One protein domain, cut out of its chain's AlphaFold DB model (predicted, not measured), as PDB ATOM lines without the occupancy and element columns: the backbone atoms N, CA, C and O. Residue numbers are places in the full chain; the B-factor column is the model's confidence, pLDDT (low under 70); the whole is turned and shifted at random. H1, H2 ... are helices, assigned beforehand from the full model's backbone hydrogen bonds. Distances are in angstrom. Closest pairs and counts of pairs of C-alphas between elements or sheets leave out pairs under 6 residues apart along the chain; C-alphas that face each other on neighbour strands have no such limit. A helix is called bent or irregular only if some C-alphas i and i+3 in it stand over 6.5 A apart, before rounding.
ATOM      1  N   GLU A   4     -26.689  -8.349   1.161       56.31
ATOM      2  CA  GLU A   4     -26.308  -9.749   1.435       56.31
ATOM      3  C   GLU A   4     -27.031 -10.342   2.654       56.31
ATOM      4  O   GLU A   4     -27.406 -11.514   2.659       56.31
ATOM      5  N   ALA A   5     -27.323  -9.518   3.667       57.91
ATOM      6  CA  ALA A   5     -28.020  -9.959   4.876       57.91
ATOM      7  C   ALA A   5     -29.493 -10.350   4.623       57.91
ATOM      8  O   ALA A   5     -30.054 -11.166   5.358       57.91
ATOM      9  N   GLY A   6     -30.124  -9.789   3.582       60.09
ATOM     10  CA  GLY A   6     -31.506 -10.096   3.196       60.09
ATOM     11  C   GLY A   6     -31.640 -11.401   2.406       60.09
ATOM     12  O   GLY A   6     -32.611 -12.134   2.596       60.09
ATOM     13  N   LEU A   7     -30.639 -11.736   1.585       59.25
ATOM     14  CA  LEU A   7     -30.632 -12.946   0.756       59.25
ATOM     15  C   LEU A   7     -30.523 -14.224   1.606       59.25
ATOM     16  O   LEU A   7     -31.218 -15.209   1.371       59.25
ATOM     17  N   LEU A   8     -29.723 -14.181   2.673       58.94
ATOM     18  CA  LEU A   8     -29.546 -15.299   3.612       58.94
ATOM     19  C   LEU A   8     -30.761 -15.533   4.527       58.94
ATOM     20  O   LEU A   8     -30.832 -16.536   5.244       58.94
ATOM     21  N   LYS A   9     -31.731 -14.611   4.529       57.25
ATOM     22  CA  LYS A   9     -32.948 -14.715   5.341       57.25
ATOM     23  C   LYS A   9     -34.074 -15.474   4.634       57.25
ATOM     24  O   LYS A   9     -34.929 -16.009   5.334       57.25
ATOM     25  N   SER A  10     -34.049 -15.575   3.300       60.00
ATOM     26  CA  SER A  10     -35.044 -16.331   2.519       60.00
ATOM     27  C   SER A  10     -34.687 -17.811   2.316       60.00
ATOM     28  O   SER A  10     -35.546 -18.605   1.929       60.00
ATOM     29  N   LEU A  11     -33.453 -18.217   2.624       61.16
ATOM     30  CA  LEU A  11     -33.061 -19.625   2.639       61.16
ATOM     31  C   LEU A  11     -33.610 -20.302   3.904       61.16
ATOM     32  O   LEU A  11     -33.437 -19.804   5.019       61.16
ATOM     33  N   ARG A  12     -34.309 -21.434   3.713       58.88
ATOM     34  CA  ARG A  12     -34.965 -22.219   4.776       58.88
ATOM     35  C   ARG A  12     -34.029 -22.380   5.989       58.88
ATOM     36  O   ARG A  12     -32.853 -22.681   5.784       58.88
ATOM     37  N   PRO A  13     -34.533 -22.302   7.239       59.12
ATOM     38  CA  PRO A  13     -33.716 -22.355   8.461       59.12
ATOM     39  C   PRO A  13     -32.784 -23.577   8.575       59.12
ATOM     40  O   PRO A  13     -31.837 -23.556   9.351       59.12
ATOM     41  N   ARG A  14     -33.032 -24.627   7.786       57.22
ATOM     42  CA  ARG A  14     -32.258 -25.873   7.736       57.22
ATOM     43  C   ARG A  14     -30.989 -25.816   6.869       57.22
ATOM     44  O   ARG A  14     -30.203 -26.749   6.926       57.22
ATOM     45  N   VAL A  15     -30.789 -24.765   6.068       60.28
ATOM     46  CA  VAL A  15     -29.640 -24.627   5.142       60.28
ATOM     47  C   VAL A  15     -28.864 -23.340   5.428       60.28
ATOM     48  O   VAL A  15     -28.373 -22.663   4.531       60.28
ATOM     49  N   ARG A  16     -28.776 -22.944   6.699       63.81
ATOM     50  CA  ARG A  16     -27.756 -21.975   7.092       63.81
ATOM     51  C   ARG A  16     -26.495 -22.767   7.353       63.81
ATOM     52  O   ARG A  16     -26.410 -23.413   8.386       63.81
ATOM     53  N   VAL A  17     -25.559 -22.728   6.408       69.19
ATOM     54  CA  VAL A  17     -24.184 -23.152   6.673       69.19
ATOM     55  C   VAL A  17     -23.691 -22.252   7.798       69.19
ATOM     56  O   VAL A  17     -23.473 -21.055   7.590       69.19
ATOM     57  N   GLN A  18     -23.648 -22.781   9.019       79.25
ATOM     58  CA  GLN A  18     -23.215 -21.989  10.156       79.25
ATOM     59  C   GLN A  18     -21.700 -21.843  10.064       79.25
ATOM     60  O   GLN A  18     -20.999 -22.763   9.644       79.25
ATOM     61  N   ALA A  19     -21.169 -20.688  10.468       83.50
ATOM     62  CA  ALA A  19     -19.719 -20.502  10.538       83.50
ATOM     63  C   ALA A  19     -19.056 -21.600  11.393       83.50
ATOM     64  O   ALA A  19     -17.928 -22.001  11.127       83.50
ATOM     65  N   GLU A  20     -19.788 -22.120  12.378       87.31
ATOM     66  CA  GLU A  20     -19.362 -23.229  13.220       87.31
ATOM     67  C   GLU A  20     -19.271 -24.557  12.458       87.31
ATOM     68  O   GLU A  20     -18.301 -25.285  12.644       87.31
ATOM     69  N   ASP A  21     -20.189 -24.828  11.527       86.00
ATOM     70  CA  ASP A  21     -20.129 -26.019  10.668       86.00
ATOM     71  C   ASP A  21     -18.908 -25.968   9.740       86.00
ATOM     72  O   ASP A  21     -18.240 -26.978   9.526       86.00
ATOM     73  N   ILE A  22     -18.569 -24.780   9.224       89.38
ATOM     74  CA  ILE A  22     -17.374 -24.577   8.386       89.38
ATOM     75  C   ILE A  22     -16.105 -24.816   9.206       89.38
ATOM     76  O   ILE A  22     -15.202 -25.521   8.753       89.38
ATOM     77  N   LYS A  23     -16.031 -24.262  10.422       93.38
ATOM     78  CA  LYS A  23     -14.899 -24.504  11.329       93.38
ATOM     79  C   LYS A  23     -14.784 -25.980  11.684       93.38
ATOM     80  O   LYS A  23     -13.682 -26.518  11.647       93.38
ATOM     81  N   ALA A  24     -15.901 -26.635  11.993       94.88
ATOM     82  CA  ALA A  24     -15.926 -28.056  12.303       94.88
ATOM     83  C   ALA A  24     -15.429 -28.882  11.111       94.88
ATOM     84  O   ALA A  24     -14.546 -29.716  11.283       94.88
ATOM     85  N   ALA A  25     -15.916 -28.611   9.898       94.94
ATOM     86  CA  ALA A  25     -15.458 -29.289   8.689       94.94
ATOM     87  C   ALA A  25     -13.958 -29.069   8.433       94.94
ATOM     88  O   ALA A  25     -13.249 -30.017   8.101       94.94
ATOM     89  N   ALA A  26     -13.454 -27.850   8.643       96.56
ATOM     90  CA  ALA A  26     -12.028 -27.557   8.526       96.56
ATOM     91  C   ALA A  26     -11.199 -28.337   9.561       96.56
ATOM     92  O   ALA A  26     -10.207 -28.970   9.203       96.56
ATOM     93  N   LEU A  27     -11.629 -28.354  10.826       97.69
ATOM     94  CA  LEU A  27     -10.951 -29.084  11.902       97.69
ATOM     95  C   LEU A  27     -10.950 -30.595  11.653       97.69
ATOM     96  O   LEU A  27      -9.902 -31.233  11.759       97.69
ATOM     97  N   TRP A  28     -12.093 -31.162  11.263       97.19
ATOM     98  CA  TRP A  28     -12.196 -32.576  10.903       97.19
ATOM     99  C   TRP A  28     -11.374 -32.912   9.657       97.19
ATOM    100  O   TRP A  28     -10.742 -33.966   9.618       97.19
ATOM    101  N   GLY A  29     -11.310 -32.012   8.675       97.69
ATOM    102  CA  GLY A  29     -10.449 -32.161   7.502       97.69
ATOM    103  C   GLY A  29      -8.963 -32.199   7.864       97.69
ATOM    104  O   GLY A  29      -8.235 -33.079   7.397       97.69
ATOM    105  N   VAL A  30      -8.512 -31.303   8.747       97.62
ATOM    106  CA  VAL A  30      -7.135 -31.304   9.269       97.62
ATOM    107  C   VAL A  30      -6.851 -32.599  10.029       97.62
ATOM    108  O   VAL A  30      -5.836 -33.241   9.767       97.62
ATOM    109  N   ALA A  31      -7.755 -33.026  10.911       97.56
ATOM    110  CA  ALA A  31      -7.599 -34.262  11.673       97.56
ATOM    111  C   ALA A  31      -7.519 -35.503  10.765       97.56
ATOM    112  O   ALA A  31      -6.640 -36.349  10.949       97.56
ATOM    113  N   ALA A  32      -8.384 -35.596   9.753       97.44
ATOM    114  CA  ALA A  32      -8.374 -36.691   8.784       97.44
ATOM    115  C   ALA A  32      -7.079 -36.704   7.962       97.44
ATOM    116  O   ALA A  32      -6.456 -37.754   7.803       97.44
ATOM    117  N   THR A  33      -6.629 -35.534   7.504       95.75
ATOM    118  CA  THR A  33      -5.378 -35.400   6.743       95.75
ATOM    119  C   THR A  33      -4.170 -35.777   7.597       95.75
ATOM    120  O   THR A  33      -3.323 -36.551   7.158       95.75
ATOM    121  N   ALA A  34      -4.107 -35.296   8.841       95.81
ATOM    122  CA  ALA A  34      -3.045 -35.645   9.781       95.81
ATOM    123  C   ALA A  34      -3.019 -37.152  10.076       95.81
ATOM    124  O   ALA A  34      -1.951 -37.757  10.100       95.81
ATOM    125  N   THR A  35      -4.191 -37.774  10.225       95.88
ATOM    126  CA  THR A  35      -4.307 -39.224  10.439       95.88
ATOM    127  C   THR A  35      -3.842 -40.009   9.211       95.88
ATOM    128  O   THR A  35      -3.101 -40.978   9.348       95.88
ATOM    129  N   ALA A  36      -4.212 -39.577   8.003       94.94
ATOM    130  CA  ALA A  36      -3.757 -40.203   6.763       94.94
ATOM    131  C   ALA A  36      -2.233 -40.088   6.588       94.94
ATOM    132  O   ALA A  36      -1.574 -41.073   6.250       94.94
ATOM    133  N   LEU A  37      -1.664 -38.912   6.880       93.06
ATOM    134  CA  LEU A  37      -0.214 -38.704   6.890       93.06
ATOM    135  C   LEU A  37       0.478 -39.595   7.928       93.06
ATOM    136  O   LEU A  37       1.546 -40.131   7.645       93.06
ATOM    137  N   TRP A  38      -0.129 -39.786   9.099       91.94
ATOM    138  CA  TRP A  38       0.410 -40.657  10.141       91.94
ATOM    139  C   TRP A  38       0.360 -42.144   9.764       91.94
ATOM    140  O   TRP A  38       1.308 -42.864  10.052       91.94
ATOM    141  N   LEU A  39      -0.702 -42.600   9.090       95.12
ATOM    142  CA  LEU A  39      -0.851 -43.997   8.662       95.12
ATOM    143  C   LEU A  39       0.065 -44.368   7.490       95.12
ATOM    144  O   LEU A  39       0.671 -45.434   7.499       95.12
ATOM    145  N   ILE A  40       0.142 -43.512   6.468       92.06
ATOM    146  CA  ILE A  40       0.911 -43.786   5.243       92.06
ATOM    147  C   ILE A  40       2.399 -43.446   5.439       92.06
ATOM    148  O   ILE A  40       3.250 -43.968   4.725       92.06
ATOM    149  N   GLN A  41       2.711 -42.562   6.396       92.62
ATOM    150  CA  GLN A  41       4.052 -42.035   6.672       92.62
ATOM    151  C   GLN A  41       4.836 -41.616   5.407       92.62
ATOM    152  O   GLN A  41       5.998 -41.996   5.248       92.62
ATOM    153  N   PRO A  42       4.272 -40.798   4.492       90.69
ATOM    154  CA  PRO A  42       4.884 -40.508   3.191       90.69
ATOM    155  C   PRO A  42       6.013 -39.458   3.264       90.69
ATOM    156  O   PRO A  42       6.232 -38.708   2.314       90.69
ATOM    157  N   PHE A  43       6.717 -39.341   4.393       88.75
ATOM    158  CA  PHE A  43       7.614 -38.213   4.668       88.75
ATOM    159  C   PHE A  43       8.813 -38.139   3.722       88.75
ATOM    160  O   PHE A  43       9.235 -37.041   3.376       88.75
ATOM    161  N   ASP A  44       9.352 -39.271   3.273       83.81
ATOM    162  CA  ASP A  44      10.499 -39.265   2.360       83.81
ATOM    163  C   ASP A  44      10.111 -38.856   0.940       83.81
ATOM    164  O   ASP A  44      10.859 -38.138   0.283       83.81
ATOM    165  N   TRP A  45       8.912 -39.229   0.488       86.75
ATOM    166  CA  TRP A  45       8.344 -38.693  -0.747       86.75
ATOM    167  C   TRP A  45       8.036 -37.198  -0.605       86.75
ATOM    168  O   TRP A  45       8.388 -36.418  -1.485       86.75
ATOM    169  N   LEU A  46       7.460 -36.784   0.527       86.75
ATOM    170  CA  LEU A  46       7.103 -35.389   0.792       86.75
ATOM    171  C   LEU A  46       8.333 -34.465   0.814       86.75
ATOM    172  O   LEU A  46       8.273 -33.337   0.331       86.75
ATOM    173  N   LYS A  47       9.465 -34.944   1.344       83.81
ATOM    174  CA  LYS A  47      10.742 -34.212   1.311       83.81
ATOM    175  C   LYS A  47      11.183 -33.930  -0.123       83.81
ATOM    176  O   LYS A  47      11.527 -32.798  -0.442       83.81
ATOM    177  N   LYS A  48      11.111 -34.939  -0.989       83.69
ATOM    178  CA  LYS A  48      11.473 -34.807  -2.403       83.69
ATOM    179  C   LYS A  48      10.504 -33.903  -3.163       83.69
ATOM    180  O   LYS A  48      10.920 -33.130  -4.007       83.69
ATOM    181  N   THR A  49       9.210 -33.943  -2.854       82.69
ATOM    182  CA  THR A  49       8.226 -33.136  -3.592       82.69
ATOM    183  C   THR A  49       8.136 -31.683  -3.141       82.69
ATOM    184  O   THR A  49       7.847 -30.823  -3.967       82.69
ATOM    185  N   LEU A  50       8.361 -31.390  -1.857       82.25
ATOM    186  CA  LEU A  50       8.243 -30.028  -1.322       82.25
ATOM    187  C   LEU A  50       9.584 -29.304  -1.154       82.25
ATOM    188  O   LEU A  50       9.594 -28.074  -1.177       82.25
ATOM    189  N   PHE A  51      10.694 -30.028  -0.963       79.31
ATOM    190  CA  PHE A  51      11.996 -29.426  -0.641       79.31
ATOM    191  C   PHE A  51      13.078 -29.646  -1.706       79.31
ATOM    192  O   PHE A  51      13.963 -28.797  -1.817       79.31
ATOM    193  N   GLU A  52      13.025 -30.710  -2.516       71.69
ATOM    194  CA  GLU A  52      13.869 -30.782  -3.717       71.69
ATOM    195  C   GLU A  52      13.233 -29.924  -4.814       71.69
ATOM    196  O   GLU A  52      12.200 -30.246  -5.398       71.69
TER     197      GLU A  52
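Overview. This is residues 4 to 52 of the 58 residues of the protein "Ubiquinol-cytochrome c reductase complex 6.7 kDa protein" of Parasponia andersonii (UniProt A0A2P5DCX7). One long helix, H2, makes the greater part of the longest axis, with a short helix beyond each end, H1 before it and H3 after it; both short helices turn off to the same side of H2, like the two arms of a wide, shallow bracket. There is no packed core: no helix touches another, and H1 hangs on H2 by a loop of eight residues. The printed part has 49 residues with three named helices, in the order H1, H2, H3, and no named strand; the class is all helix. The whole is extended, with a radius of gyration of the C-alphas of 18.5 A and spans of 51 by 22 by 11 A.

Along the chain. H2, the longest helix, runs over 22 residues from Ala 19 to Ile 40, and its first and last C-alphas are 31.6 A apart. C-alpha 19 is at (-19.719, -20.502, 10.538) and C-alpha 40 at (0.911, -43.786, 5.243). H3 holds the eight residues 43 to 50, Phe 43 to Leu 50, and measures 10.2 A from first to last C-alpha; C-alpha 50 is at (8.243, -30.028, -1.322). H1 holds the seven residues 4 to 10, Glu 4 to Ser 10, and measures 11.0 A; C-alpha 4 is at (-26.308, -9.749, 1.435). No helix is bent or irregular.

Arrangement. H2 touches no helix. A tight link of two residues joins H2 to H3, and the two helices are only just apart, their closest C-alphas standing 8.2 A from each other. A short link of eight residues joins H1 to H2, and these two are apart as well. H1 and H3 are also apart. No two helices form a hairpin. In H2 and H3 every O i to N i+4 pair is within hydrogen-bond range. In H1, 0 of 3 such pairs are within range, while 3 of its 4 O i to N i+3 pairs are.

Size, cuts and confidence. The outline is a rod. The two C-alphas farthest apart are those of Ser 10 and Glu 52, at 51.4 A, and the first and last printed C-alphas, those of Glu 4 and Glu 52, are 45.6 A apart. Residues 9 to 15 and residues 18 to 52 stand free. The printed part has no cut, and no link is long. It begins at residue 4 and ends at residue 52 of a full chain of 58 residues. The mean pLDDT of the printed part is 81.6; residues 4 to 17 are under 70, and the mean is 59 in H1, 94 in H2 and 85 in H3.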